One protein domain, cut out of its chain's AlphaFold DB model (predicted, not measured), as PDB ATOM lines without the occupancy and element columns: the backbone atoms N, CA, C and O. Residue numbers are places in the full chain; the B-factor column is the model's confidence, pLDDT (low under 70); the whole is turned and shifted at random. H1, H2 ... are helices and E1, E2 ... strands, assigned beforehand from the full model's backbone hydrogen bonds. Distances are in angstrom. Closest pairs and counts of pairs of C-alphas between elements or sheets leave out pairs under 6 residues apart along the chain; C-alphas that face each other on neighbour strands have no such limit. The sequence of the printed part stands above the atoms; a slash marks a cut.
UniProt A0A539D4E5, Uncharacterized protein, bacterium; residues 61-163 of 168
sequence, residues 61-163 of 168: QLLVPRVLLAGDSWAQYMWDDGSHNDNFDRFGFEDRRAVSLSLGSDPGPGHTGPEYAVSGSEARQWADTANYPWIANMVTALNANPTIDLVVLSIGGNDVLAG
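This is residues 61 to 163 of the 168 residues of an uncharacterized protein of bacterium (UniProt A0A539D4E5). A small sheet of three parallel strands forms the core, with H1 and H2 one after the other over one face and H4 over the opposite face. The short helices H3 and H5 lie toward the end of the sheet where E1 and E3 finish, and a long looped stretch, residues 100 to 122, links E2 to H3. The 103 printed residues hold five named helices and three named strands in the order E1 H1 H2 E2 H3 H4 E3 H5; the sheet's order is E2 E1 E3 and the class is mixed, helices and strands. The whole is compact, with a radius of gyration of the C-alphas of 13.9 A, and only just elongated, spanning 41 by 27 by 19 A.

The inner strand E1, residues 64 to 71, has the edge strands E2, residues 96 to 99, and E3, residues 150 to 154, as parallel neighbours. Between E2 and E1, N 97 and O 64 are within hydrogen-bond range at 2.9 A; between E1 and E3, N 68 and O 150 are at 2.9 A. H1, residues 73 to 80, is over E1 at a height over the sheet of 7.5 A; the closest C-alphas of the two are those of Leu 69 and Ala 75, 5.8 A apart. H2, residues 83 to 90, is on the same face, over E2 at 8.4 A, with the C-alphas of Asn 85 and Arg 97 closest at 5.8 A. E1, H1, H2 and E2 form a strand-helix-strand unit, two parallel neighbour strands with helices between, and its crossover is right-handed. H4, residues 134 to 144, is on the opposite face, over E1 at 9.8 A, and runs along the strands, at 1 degree to E1 on the local plane; the C-alphas of Ala 70 and Met 138 are closest at 7.0 A. E2, H3, H4 and E3 form a split unit, with E1 between its strands, also right-handed. H3, residues 123 to 127, and H5, residues 157 to 162, are not on the sheet; they are close but not clearly touching, with the C-alphas of Ala 123 and Asp 159 closest at 6.8 A. In H1, H2, H3, H4 and H5 every O i to N i+4 pair is within hydrogen-bond range.

E1 begins at C-alpha 64 (165.746, 258.885, 203.485) and is 21.4 A long. H4 measures 15.4 A, E3 12.9 A, and H5 ends at C-alpha 162 (192.278, 277.880, 222.153).

The C-alphas of Gln 61 and Gly 163, the two farthest apart, are 45.9 A apart. The printed part has no cut, and the link from E2 to H3 is long, 23 residues. The mean pLDDT of the printed part is 93.6; residue 61 is under 70.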
ATOM      1  N   GLN A  61     160.823 262.929 197.781       67.50
ATOM      2  CA  GLN A  61     159.977 262.069 198.617       67.50
ATOM      3  C   GLN A  61     160.601 260.699 198.945       67.50
ATOM      4  O   GLN A  61     160.153 260.036 199.874       67.50
ATOM      5  N   LEU A  62     161.560 260.236 198.137       75.38
ATOM      6  CA  LEU A  62     162.238 258.949 198.316       75.38
ATOM      7  C   LEU A  62     163.575 259.087 199.049       75.38
ATOM      8  O   LEU A  62     164.201 258.073 199.339       75.38
ATOM      9  N   LEU A  63     164.015 260.312 199.339       83.56
ATOM     10  CA  LEU A  63     165.242 260.541 200.084       83.56
ATOM     11  C   LEU A  63     165.016 260.244 201.563       83.56
ATOM     12  O   LEU A  63     164.135 260.819 202.202       83.56
ATOM     13  N   VAL A  64     165.841 259.357 202.108       91.62
ATOM     14  CA  VAL A  64     165.746 258.885 203.485       91.62
ATOM     15  C   VAL A  64     166.921 259.437 204.293       91.62
ATOM     16  O   VAL A  64     168.070 259.055 204.053       91.62
ATOM     17  N   PRO A  65     166.676 260.299 205.291       94.62
ATOM     18  CA  PRO A  65     167.699 260.701 206.251       94.62
ATOM     19  C   PRO A  65     168.256 259.485 207.000       94.62
ATOM     20  O   PRO A  65     167.498 258.743 207.631       94.62
ATOM     21  N   ARG A  66     169.571 259.272 206.937       96.69
ATOM     22  CA  ARG A  66     170.278 258.175 207.633       96.69
ATOM     23  C   ARG A  66     171.367 258.675 208.571       96.69
ATOM     24  O   ARG A  66     171.636 258.047 209.589       96.69
ATOM     25  N   VAL A  67     171.969 259.815 208.241       97.88
ATOM     26  CA  VAL A  67     173.087 260.391 208.991       97.88
ATOM     27  C   VAL A  67     172.728 261.791 209.459       97.88
ATOM     28  O   VAL A  67     172.240 262.599 208.675       97.88
ATOM     29  N   LEU A  68     172.993 262.091 210.725       98.25
ATOM     30  CA  LEU A  68     172.942 263.450 211.255       98.25
ATOM     31  C   LEU A  68     174.363 263.962 211.486       98.25
ATOM     32  O   LEU A  68     175.163 263.280 212.127       98.25
ATOM     33  N   LEU A  69     174.663 265.161 210.990       98.50
ATOM     34  CA  LEU A  69     175.931 265.845 211.240       98.50
ATOM     35  C   LEU A  69     175.709 266.919 212.302       98.50
ATOM     36  O   LEU A  69     174.858 267.789 212.131       98.50
ATOM     37  N   ALA A  70     176.458 266.853 213.396       98.50
ATOM     38  CA  ALA A  70     176.367 267.785 214.512       98.50
ATOM     39  C   ALA A  70     177.765 268.118 215.024       98.50
ATOM     40  O   ALA A  70     178.659 267.271 214.975       98.50
ATOM     41  N   GLY A  71     177.974 269.326 215.536       98.19
ATOM     42  CA  GLY A  71     179.266 269.664 216.116       98.19
ATOM     43  C   GLY A  71     179.755 271.079 215.878       98.19
ATOM     44  O   GLY A  71     178.974 272.002 215.696       98.19
ATOM     45  N   ASP A  72     181.073 271.214 215.885       97.81
ATOM     46  CA  ASP A  72     181.823 272.428 215.620       97.81
ATOM     47  C   ASP A  72     181.987 272.711 214.113       97.81
ATOM     48  O   ASP A  72     181.237 272.220 213.261       97.81
ATOM     49  N   SER A  73     182.998 273.512 213.766       96.62
ATOM     50  CA  SER A  73     183.317 273.888 212.388       96.62
ATOM     51  C   SER A  73     183.532 272.696 211.460       96.62
ATOM     52  O   SER A  73     183.253 272.801 210.272       96.62
ATOM     53  N   TRP A  74     184.005 271.548 211.957       97.25
ATOM     54  CA  TRP A  74     184.204 270.387 211.087       97.25
ATOM     55  C   TRP A  74     182.874 269.746 210.697       97.25
ATOM     56  O   TRP A  74     182.708 269.340 209.549       97.25
ATOM     57  N   ALA A  75     181.901 269.708 211.613       97.62
ATOM     58  CA  ALA A  75     180.541 269.287 211.285       97.62
ATOM     59  C   ALA A  75     179.864 270.262 210.323       97.62
ATOM     60  O   ALA A  75     179.208 269.817 209.381       97.62
ATOM     61  N   GLN A  76     180.079 271.568 210.520       95.88
ATOM     62  CA  GLN A  76     179.633 272.572 209.561       95.88
ATOM     63  C   GLN A  76     180.223 272.303 208.175       95.88
ATOM     64  O   GLN A  76     179.453 272.225 207.231       95.88
ATOM     65  N   TYR A  77     181.543 272.148 208.026       94.75
ATOM     66  CA  TYR A  77     182.145 271.946 206.702       94.75
ATOM     67  C   TYR A  77     181.631 270.675 206.026       94.75
ATOM     68  O   TYR A  77     181.238 270.719 204.867       94.75
ATOM     69  N   MET A  78     181.517 269.561 206.763       94.56
ATOM     70  CA  MET A  78     180.932 268.325 206.223       94.56
ATOM     71  C   MET A  78     179.504 268.518 205.694       94.56
ATOM     72  O   MET A  78     179.103 267.810 204.766       94.56
ATOM     73  N   TRP A  79     178.733 269.422 206.308       93.81
ATOM     74  CA  TRP A  79     177.392 269.772 205.861       93.81
ATOM     75  C   TRP A  79     177.404 270.779 204.716       93.81
ATOM     76  O   TRP A  79     176.816 270.494 203.683       93.81
ATOM     77  N   ASP A  80     178.054 271.928 204.868       88.12
ATOM     78  CA  ASP A  80     178.045 273.020 203.890       88.12
ATOM     79  C   ASP A  80     178.660 272.585 202.550       88.12
ATOM     80  O   ASP A  80     178.123 272.924 201.495       88.12
ATOM     81  N   ASP A  81     179.709 271.756 202.588       90.06
ATOM     82  CA  ASP A  81     180.329 271.161 201.398       90.06
ATOM     83  C   ASP A  81     179.527 269.957 200.862       90.06
ATOM     84  O   ASP A  81     179.863 269.402 199.820       90.06
ATOM     85  N   GLY A  82     178.497 269.509 201.593       88.62
ATOM     86  CA  GLY A  82     177.624 268.366 201.294       88.62
ATOM     87  C   GLY A  82     178.354 267.042 201.065       88.62
ATOM     88  O   GLY A  82     177.826 266.132 200.424       88.62
ATOM     89  N   SER A  83     179.550 266.886 201.641       89.38
ATOM     90  CA  SER A  83     180.463 265.782 201.330       89.38
ATOM     91  C   SER A  83     179.862 264.401 201.605       89.38
ATOM     92  O   SER A  83     180.211 263.423 200.949       89.38
ATOM     93  N   HIS A  84     178.959 264.281 202.582       91.88
ATOM     94  CA  HIS A  84     178.274 263.013 202.849       91.88
ATOM     95  C   HIS A  84     177.282 262.643 201.747       91.88
ATOM     96  O   HIS A  84     177.221 261.481 201.357       91.88
ATOM     97  N   ASN A  85     176.531 263.620 201.240       89.81
ATOM     98  CA  ASN A  85     175.551 263.394 200.182       89.81
ATOM     99  C   ASN A  85     176.251 263.072 198.860       89.81
ATOM    100  O   ASN A  85     175.891 262.084 198.226       89.81
ATOM    101  N   ASP A  86     177.330 263.792 198.536       86.81
ATOM    102  CA  ASP A  86     178.189 263.471 197.391       86.81
ATOM    103  C   ASP A  86     178.717 262.030 197.463       86.81
ATOM    104  O   ASP A  86     178.690 261.294 196.478       86.81
ATOM    105  N   ASN A  87     179.161 261.588 198.644       87.81
ATOM    106  CA  ASN A  87     179.621 260.214 198.840       87.81
ATOM    107  C   ASN A  87     178.485 259.187 198.732       87.81
ATOM    108  O   ASN A  87     178.702 258.102 198.193       87.81
ATOM    109  N   PHE A  88     177.284 259.491 199.231       88.62
ATOM    110  CA  PHE A  88     176.134 258.606 199.050       88.62
ATOM    111  C   PHE A  88     175.802 258.427 197.577       88.62
ATOM    112  O   PHE A  88     175.669 257.290 197.122       88.62
ATOM    113  N   ASP A  89     175.757 259.526 196.830       82.88
ATOM    114  CA  ASP A  89     175.441 259.488 195.412       82.88
ATOM    115  C   ASP A  89     176.538 258.759 194.614       82.88
ATOM    116  O   ASP A  89     176.251 257.935 193.751       82.88
ATOM    117  N   ARG A  90     177.813 258.976 194.955       82.44
ATOM    118  CA  ARG A  90     178.957 258.318 194.304       82.44
ATOM    119  C   ARG A  90     179.013 256.805 194.532       82.44
ATOM    120  O   ARG A  90     179.505 256.074 193.674       82.44
ATOM    121  N   PHE A  91     178.556 256.320 195.685       85.06
ATOM    122  CA  PHE A  91     178.728 254.920 196.091       85.06
ATOM    123  C   PHE A  91     177.448 254.076 196.038       85.06
ATOM    124  O   PHE A  91     177.406 253.005 196.645       85.06
ATOM    125  N   GLY A  92     176.440 254.507 195.272       83.75
ATOM    126  CA  GLY A  92     175.219 253.728 195.033       83.75
ATOM    127  C   GLY A  92     174.246 253.730 196.213       83.75
ATOM    128  O   GLY A  92     173.562 252.735 196.462       83.75
ATOM    129  N   PHE A  93     174.247 254.814 196.988       88.00
ATOM    130  CA  PHE A  93     173.333 255.069 198.097       88.00
ATOM    131  C   PHE A  93     172.528 256.351 197.850       88.00
ATOM    132  O   PHE A  93     172.265 257.107 198.786       88.00
ATOM    133  N   GLU A  94     172.137 256.610 196.599       85.81
ATOM    134  CA  GLU A  94     171.457 257.841 196.169       85.81
ATOM    135  C   GLU A  94     170.097 258.061 196.871       85.81
ATOM    136  O   GLU A  94     169.503 259.136 196.784       85.81
ATOM    137  N   ASP A  95     169.569 257.041 197.552       85.12
ATOM    138  CA  ASP A  95     168.357 257.094 198.370       85.12
ATOM    139  C   ASP A  95     168.603 257.621 199.794       85.12
ATOM    140  O   ASP A  95     167.655 257.956 200.503       85.12
ATOM    141  N   ARG A  96     169.860 257.714 200.238       91.19
ATOM    142  CA  ARG A  96     170.231 258.119 201.601       91.19
ATOM    143  C   ARG A  96     170.681 259.560 201.642       91.19
ATOM    144  O   ARG A  96     171.358 260.035 200.737       91.19
ATOM    145  N   ARG A  97     170.371 260.250 202.735       92.50
ATOM    146  CA  ARG A  97     170.828 261.623 202.956       92.50
ATOM    147  C   ARG A  97     171.413 261.827 204.341       92.50
ATOM    148  O   ARG A  97     170.969 261.229 205.327       92.50
ATOM    149  N   ALA A  98     172.415 262.694 204.388       94.94
ATOM    150  CA  ALA A  98     172.830 263.364 205.600       94.94
ATOM    151  C   ALA A  98     171.928 264.579 205.832       94.94
ATOM    152  O   ALA A  98     171.428 265.180 204.879       94.94
ATOM    153  N   VAL A  99     171.725 264.942 207.095       94.62
ATOM    154  CA  VAL A  99     171.003 266.151 207.493       94.62
ATOM    155  C   VAL A  99     171.806 266.931 208.525       94.62
ATOM    156  O   VAL A  99     172.467 266.349 209.391       94.62
ATOM    157  N   SER A 100     171.741 268.254 208.432       96.44
ATOM    158  CA  SER A 100     172.243 269.168 209.451       96.44
ATOM    159  C   SER A 100     171.554 270.528 209.346       96.44
ATOM    160  O   SER A 100     170.839 270.803 208.381       96.44
ATOM    161  N   LEU A 101     171.792 271.381 210.338       94.81
ATOM    162  CA  LEU A 101     171.539 272.817 210.281       94.81
ATOM    163  C   LEU A 101     172.780 273.524 210.814       94.81
ATOM    164  O   LEU A 101     173.134 273.349 211.987       94.81
ATOM    165  N   SER A 102     173.441 274.286 209.945       95.38
ATOM    166  CA  SER A 102     174.729 274.903 210.237       95.38
ATOM    167  C   SER A 102     174.638 276.385 210.584       95.38
ATOM    168  O   SER A 102     173.769 277.107 210.095       95.38
ATOM    169  N   LEU A 103     175.581 276.841 211.411       92.69
ATOM    170  CA  LEU A 103     175.804 278.246 211.729       92.69
ATOM    171  C   LEU A 103     177.295 278.575 211.619       92.69
ATOM    172  O   LEU A 103     178.127 277.942 212.268       92.69
ATOM    173  N   GLY A 104     177.622 279.595 210.822       93.19
ATOM    174  CA  GLY A 104     179.001 279.954 210.461       93.19
ATOM    175  C   GLY A 104     179.879 280.499 211.593       93.19
ATOM    176  O   GLY A 104     181.082 280.663 211.405       93.19
ATOM    177  N   SER A 105     179.303 280.787 212.755       92.50
ATOM    178  CA  SER A 105     180.016 281.276 213.935       92.50
ATOM    179  C   SER A 105     179.178 281.061 215.187       92.50
ATOM    180  O   SER A 105     177.956 281.191 215.121       92.50
ATOM    181  N   ASP A 106     179.826 280.835 216.325       93.62
ATOM    182  CA  ASP A 106     179.157 280.727 217.615       93.62
ATOM    183  C   ASP A 106     178.424 282.043 217.959       93.62
ATOM    184  O   ASP A 106     179.061 283.096 218.062       93.62
ATOM    185  N   PRO A 107     177.088 282.013 218.118       93.25
ATOM    186  CA  PRO A 107     176.283 283.185 218.450       93.25
ATOM    187  C   PRO A 107     176.401 283.589 219.927       93.25
ATOM    188  O   PRO A 107     175.905 284.652 220.307       93.25
ATOM    189  N   GLY A 108     177.048 282.768 220.759       93.31
ATOM    190  CA  GLY A 108     177.174 282.982 222.191       93.31
ATOM    191  C   GLY A 108     175.945 282.524 222.993       93.31
ATOM    192  O   GLY A 108     174.988 281.962 222.449       93.31
ATOM    193  N   PRO A 109     175.971 282.729 224.323       96.12
ATOM    194  CA  PRO A 109     174.944 282.220 225.227       96.12
ATOM    195  C   PRO A 109     173.600 282.931 225.025       96.12
ATOM    196  O   PRO A 109     173.543 284.143 224.823       96.12
ATOM    197  N   GLY A 110     172.505 282.179 225.151       93.75
ATOM    198  CA  GLY A 110     171.143 282.681 224.957       93.75
ATOM    199  C   GLY A 110     170.639 282.590 223.515       93.75
ATOM    200  O   GLY A 110     169.545 283.078 223.225       93.75
ATOM    201  N   HIS A 111     171.402 281.961 222.617       94.19
ATOM    202  CA  HIS A 111     170.945 281.629 221.268       94.19
ATOM    203  C   HIS A 111     169.701 280.737 221.289       94.19
ATOM    204  O   HIS A 111     169.590 279.819 222.101       94.19
ATOM    205  N   THR A 112     168.775 280.988 220.365       94.81
ATOM    206  CA  THR A 112     167.496 280.261 220.245       94.81
ATOM    207  C   THR A 112     167.242 279.709 218.843       94.81
ATOM    208  O   THR A 112     166.151 279.205 218.568       94.81
ATOM    209  N   GLY A 113     168.224 279.813 217.944       93.62
ATOM    210  CA  GLY A 113     168.128 279.257 216.598       93.62
ATOM    211  C   GLY A 113     168.198 277.724 216.588       93.62
ATOM    212  O   GLY A 113     168.578 277.114 217.592       93.62
ATOM    213  N   PRO A 114     167.801 277.090 215.471       96.62
ATOM    214  CA  PRO A 114     167.655 275.639 215.356       96.62
ATOM    215  C   PRO A 114     168.958 274.895 215.022       96.62
ATOM    216  O   PRO A 114     168.928 273.683 214.818       96.62
ATOM    217  N   GLU A 115     170.087 275.591 214.896       97.06
ATOM    218  CA  GLU A 115     171.334 275.022 214.387       97.06
ATOM    219  C   GLU A 115     171.990 274.068 215.391       97.06
ATOM    220  O   GLU A 115     171.838 274.201 216.605       97.06
ATOM    221  N   TYR A 116     172.708 273.074 214.872       98.06
ATOM    222  CA  TYR A 116     173.453 272.085 215.660       98.06
ATOM    223  C   TYR A 116     174.765 271.647 214.984       98.06
ATOM    224  O   TYR A 116     175.415 270.713 215.445       98.06
ATOM    225  N   ALA A 117     175.192 272.335 213.923       98.12
ATOM    226  CA  ALA A 117     176.555 272.312 213.395       98.12
ATOM    227  C   ALA A 117     177.118 273.746 213.406       98.12
ATOM    228  O   ALA A 117     176.891 274.531 212.491       98.12
ATOM    229  N   VAL A 118     177.785 274.128 214.489       97.94
ATOM    230  CA  VAL A 118     178.066 275.520 214.855       97.94
ATOM    231  C   VAL A 118     179.568 275.757 214.894       97.94
ATOM    232  O   VAL A 118     180.253 275.308 215.820       97.94
ATOM    233  N   SER A 119     180.092 276.499 213.919       96.38
ATOM    234  CA  SER A 119     181.506 276.881 213.905       96.38
ATOM    235  C   SER A 119     181.915 277.634 215.157       96.38
ATOM    236  O   SER A 119     181.186 278.486 215.654       96.38
ATOM    237  N   GLY A 120     183.115 277.348 215.650       95.06
ATOM    238  CA  GLY A 120     183.639 277.966 216.867       95.06
ATOM    239  C   GLY A 120     183.072 277.394 218.168       95.06
ATOM    240  O   GLY A 120     183.618 277.711 219.217       95.06
ATOM    241  N   SER A 121     182.050 276.526 218.127       96.94
ATOM    242  CA  SER A 121     181.509 275.952 219.361       96.94
ATOM    243  C   SER A 121     182.505 275.029 220.073       96.94
ATOM    244  O   SER A 121     183.279 274.296 219.451       96.94
ATOM    245  N   GLU A 122     182.476 275.061 221.397       95.62
ATOM    246  CA  GLU A 122     183.380 274.326 222.283       95.62
ATOM    247  C   GLU A 122     182.653 273.214 223.022       95.62
ATOM    248  O   GLU A 122     181.465 273.328 223.335       95.62
ATOM    249  N   ALA A 123     183.377 272.166 223.415       95.31
ATOM    250  CA  ALA A 123     182.793 271.030 224.121       95.31
ATOM    251  C   ALA A 123     182.033 271.450 225.397       95.31
ATOM    252  O   ALA A 123     180.987 270.879 225.713       95.31
ATOM    253  N   ARG A 124     182.495 272.491 226.111       93.94
ATOM    254  CA  ARG A 124     181.784 273.021 227.292       93.94
ATOM    255  C   ARG A 124     180.401 273.597 226.966       93.94
ATOM    256  O   ARG A 124     179.499 273.477 227.785       93.94
ATOM    257  N   GLN A 125     180.222 274.201 225.793       95.62
ATOM    258  CA  GLN A 125     178.953 274.807 225.383       95.62
ATOM    259  C   GLN A 125     177.946 273.728 224.996       95.62
ATOM    260  O   GLN A 125     176.760 273.855 225.270       95.62
ATOM    261  N   TRP A 126     178.431 272.620 224.431       96.69
ATOM    262  CA  TRP A 126     177.623 271.426 224.193       96.69
ATOM    263  C   TRP A 126     177.114 270.797 225.495       96.69
ATOM    264  O   TRP A 126     176.005 270.270 225.521       96.69
ATOM    265  N   ALA A 127     177.882 270.881 226.584       95.44
ATOM    266  CA  ALA A 127     177.446 270.429 227.904       95.44
ATOM    267  C   ALA A 127     176.520 271.430 228.629       95.44
ATOM    268  O   ALA A 127     175.722 271.021 229.474       95.44
ATOM    269  N   ASP A 128     176.608 272.726 228.315       96.25
ATOM    270  CA  ASP A 128     175.812 273.795 228.927       96.25
ATOM    271  C   ASP A 128     174.449 273.973 228.238       96.25
ATOM    272  O   ASP A 128     174.183 274.934 227.513       96.25
ATOM    273  N   THR A 129     173.546 273.034 228.511       96.25
ATOM    274  CA  THR A 129     172.187 273.031 227.949       96.25
ATOM    275  C   THR A 129     171.273 274.123 228.510       96.25
ATOM    276  O   THR A 129     170.150 274.280 228.030       96.25
ATOM    277  N   ALA A 130     171.718 274.877 229.521       96.62
ATOM    278  CA  ALA A 130     170.966 276.007 230.060       96.62
ATOM    279  C   ALA A 130     171.129 277.261 229.192       96.62
ATOM    280  O   ALA A 130     170.182 278.035 229.059       96.62
ATOM    281  N   ASN A 131     172.312 277.450 228.600       96.94
ATOM    282  CA  ASN A 131     172.632 278.635 227.806       96.94
ATOM    283  C   ASN A 131     172.726 278.362 226.300       96.94
ATOM    284  O   ASN A 131     172.652 279.316 225.524       96.94
ATOM    285  N   TYR A 132     172.874 277.098 225.887       97.81
ATOM    286  CA  TYR A 132     173.032 276.718 224.484       97.81
ATOM    287  C   TYR A 132     172.048 275.612 224.065       97.81
ATOM    288  O   TYR A 132     171.924 274.595 224.754       97.81
ATOM    289  N   PRO A 133     171.373 275.750 222.907       97.81
ATOM    290  CA  PRO A 133     170.338 274.811 222.479       97.81
ATOM    291  C   PRO A 133     170.871 273.605 221.684       97.81
ATOM    292  O   PRO A 133     170.072 272.783 221.243       97.81
ATOM    293  N   TRP A 134     172.189 273.454 221.500       97.62
ATOM    294  CA  TRP A 134     172.806 272.495 220.562       97.62
ATOM    295  C   TRP A 134     172.276 271.062 220.683       97.62
ATOM    296  O   TRP A 134     171.811 270.479 219.701       97.62
ATOM    297  N   ILE A 135     172.270 270.506 221.900       97.44
ATOM    298  CA  ILE A 135     171.759 269.149 222.143       97.44
ATOM    299  C   ILE A 135     170.248 269.074 221.890       97.44
ATOM    300  O   ILE A 135     169.777 268.113 221.283       97.44
ATOM    301  N   ALA A 136     169.476 270.071 222.328       98.00
ATOM    302  CA  ALA A 136     168.024 270.081 222.144       98.00
ATOM    303  C   ALA A 136     167.639 270.157 220.657       98.00
ATOM    304  O   ALA A 136     166.726 269.456 220.212       98.00
ATOM    305  N   ASN A 137     168.376 270.945 219.876       98.12
ATOM    306  CA  ASN A 137     168.219 271.062 218.431       98.12
ATOM    307  C   ASN A 137     168.549 269.742 217.724       98.12
ATOM    308  O   ASN A 137     167.747 269.254 216.927       98.12
ATOM    309  N   MET A 138     169.670 269.108 218.086       97.81
ATOM    310  CA  MET A 138     170.036 267.780 217.583       97.81
ATOM    311  C   MET A 138     168.952 266.738 217.901       97.81
ATOM    312  O   MET A 138     168.536 265.987 217.022       97.81
ATOM    313  N   VAL A 139     168.444 266.705 219.137       97.81
ATOM    314  CA  VAL A 139     167.366 265.786 219.545       97.81
ATOM    315  C   VAL A 139     166.074 266.064 218.777       97.81
ATOM    316  O   VAL A 139     165.395 265.129 218.356       97.81
ATOM    317  N   THR A 140     165.742 267.333 218.543       97.31
ATOM    318  CA  THR A 140     164.585 267.726 217.724       97.31
ATOM    319  C   THR A 140     164.721 267.191 216.300       97.31
ATOM    320  O   THR A 140     163.776 266.600 215.775       97.31
ATOM    321  N   ALA A 141     165.907 267.312 215.702       95.69
ATOM    322  CA  ALA A 141     166.192 266.774 214.378       95.69
ATOM    323  C   ALA A 141     166.122 265.237 214.338       95.69
ATOM    324  O   ALA A 141     165.546 264.691 213.398       95.69
ATOM    325  N   LEU A 142     166.629 264.536 215.358       97.88
ATOM    326  CA  LEU A 142     166.518 263.074 215.466       97.88
ATOM    327  C   LEU A 142     165.060 262.613 215.590       97.88
ATOM    328  O   LEU A 142     164.646 261.684 214.904       97.88
ATOM    329  N   ASN A 143     164.256 263.293 216.411       97.50
ATOM    330  CA  ASN A 143     162.834 262.977 216.567       97.50
ATOM    331  C   ASN A 143     162.038 263.218 215.276       97.50
ATOM    332  O   ASN A 143     161.118 262.462 214.969       97.50
ATOM    333  N   ALA A 144     162.392 264.258 214.516       94.00
ATOM    334  CA  ALA A 144     161.784 264.544 213.219       94.00
ATOM    335  C   ALA A 144     162.202 263.544 212.126       94.00
ATOM    336  O   ALA A 144     161.484 263.379 211.143       94.00
ATOM    337  N   ASN A 145     163.338 262.863 212.301       94.62
ATOM    338  CA  ASN A 145     163.925 261.958 211.317       94.62
ATOM    339  C   ASN A 145     164.251 260.593 211.952       94.62
ATOM    340  O   ASN A 145     165.423 260.235 212.091       94.62
ATOM    341  N   PRO A 146     163.234 259.783 212.310       96.19
ATOM    342  CA  PRO A 146     163.428 258.521 213.031       96.19
ATOM    343  C   PRO A 146     164.154 257.438 212.216       96.19
ATOM    344  O   PRO A 146     164.460 256.369 212.739       96.19
ATOM    345  N   THR A 147     164.414 257.676 210.929       96.88
ATOM    346  CA  THR A 147     165.210 256.789 210.071       96.88
ATOM    347  C   THR A 147     166.717 256.946 210.263       96.88
ATOM    348  O   THR A 147     167.459 256.121 209.730       96.88
ATOM    349  N   ILE A 148     167.164 257.977 210.989       97.69
ATOM    350  CA  ILE A 148     168.578 258.217 211.281       97.69
ATOM    351  C   ILE A 148     169.098 257.151 212.242       97.69
ATOM    352  O   ILE A 148     168.543 256.933 213.317       97.69
ATOM    353  N   ASP A 149     170.193 256.510 211.854       97.31
ATOM    354  CA  ASP A 149     170.861 255.449 212.607       97.31
ATOM    355  C   ASP A 149     172.336 255.752 212.906       97.31
ATOM    356  O   ASP A 149     172.992 254.988 213.617       97.31
ATOM    357  N   LEU A 150     172.848 256.884 212.417       98.06
ATOM    358  CA  LEU A 150     174.200 257.363 212.684       98.06
ATOM    359  C   LEU A 150     174.202 258.863 212.999       98.06
ATOM    360  O   LEU A 150     173.669 259.674 212.243       98.06
ATOM    361  N   VAL A 151     174.879 259.232 214.086       98.12
ATOM    362  CA  VAL A 151     175.230 260.621 214.400       98.12
ATOM    363  C   VAL A 151     176.739 260.771 214.281       98.12
ATOM    364  O   VAL A 151     177.488 260.063 214.954       98.12
ATOM    365  N   VAL A 152     177.179 261.705 213.443       98.19
ATOM    366  CA  VAL A 152     178.569 262.157 213.405       98.19
ATOM    367  C   VAL A 152     178.652 263.419 214.253       98.19
ATOM    368  O   VAL A 152     178.140 264.466 213.858       98.19
ATOM    369  N   LEU A 153     179.267 263.294 215.430       98.12
ATOM    370  CA  LEU A 153     179.472 264.395 216.367       98.12
ATOM    371  C   LEU A 153     180.945 264.824 216.355       98.12
ATOM    372  O   LEU A 153     181.811 264.037 216.736       98.12
ATOM    373  N   SER A 154     181.215 266.066 215.954       97.62
ATOM    374  CA  SER A 154     182.550 266.680 216.025       97.62
ATOM    375  C   SER A 154     182.576 267.779 217.077       97.62
ATOM    376  O   SER A 154     181.911 268.788 216.907       97.62
ATOM    377  N   ILE A 155     183.325 267.616 218.162       96.81
ATOM    378  CA  ILE A 155     183.492 268.656 219.188       96.81
ATOM    379  C   ILE A 155     184.917 268.610 219.739       96.81
ATOM    380  O   ILE A 155     185.589 267.581 219.652       96.81
ATOM    381  N   GLY A 156     185.363 269.695 220.370       94.00
ATOM    382  CA  GLY A 156     186.659 269.744 221.053       94.00
ATOM    383  C   GLY A 156     187.798 270.332 220.224       94.00
ATOM    384  O   GLY A 156     188.854 270.629 220.784       94.00
ATOM    385  N   GLY A 157     187.614 270.533 218.913       93.56
ATOM    386  CA  GLY A 157     188.638 271.151 218.069       93.56
ATOM    387  C   GLY A 157     188.994 272.555 218.560       93.56
ATOM    388  O   GLY A 157     190.168 272.872 218.752       93.56
ATOM    389  N   ASN A 158     187.977 273.365 218.859       93.88
ATOM    390  CA  ASN A 158     188.156 274.726 219.367       93.88
ATOM    391  C   ASN A 158     188.778 274.756 220.770       93.88
ATOM    392  O   ASN A 158     189.651 275.579 221.028       93.88
ATOM    393  N   ASP A 159     188.418 273.815 221.647       92.88
ATOM    394  CA  ASP A 159     188.995 273.685 222.988       92.88
ATOM    395  C   ASP A 159     190.515 273.449 222.932       92.88
ATOM    396  O   ASP A 159     191.281 274.058 223.684       92.88
ATOM    397  N   VAL A 160     190.964 272.591 222.008       91.56
ATOM    398  CA  VAL A 160     192.392 272.320 221.779       91.56
ATOM    399  C   VAL A 160     193.089 273.534 221.164       91.56
ATOM    400  O   VAL A 160     194.166 273.917 221.622       91.56
ATOM    401  N   LEU A 161     192.485 274.153 220.144       89.38
ATOM    402  CA  LEU A 161     193.075 275.287 219.424       89.38
ATOM    403  C   LEU A 161     193.167 276.561 220.275       89.38
ATOM    404  O   LEU A 161     194.102 277.341 220.100       89.38
ATOM    405  N   ALA A 162     192.247 276.758 221.221       85.44
ATOM    406  CA  ALA A 162     192.278 277.880 222.153       85.44
ATOM    407  C   ALA A 162     193.465 277.819 223.130       85.44
ATOM    408  O   ALA A 162     193.892 278.852 223.650       85.44
ATOM    409  N   GLY A 163     193.998 276.622 223.406       75.62
ATOM    410  CA  GLY A 163     195.209 276.437 224.207       75.62
ATOM    411  C   GLY A 163     195.104 276.889 225.670       75.62
ATOM    412  O   GLY A 163     196.136 277.102 226.310       75.62
TER     413      GLY A 163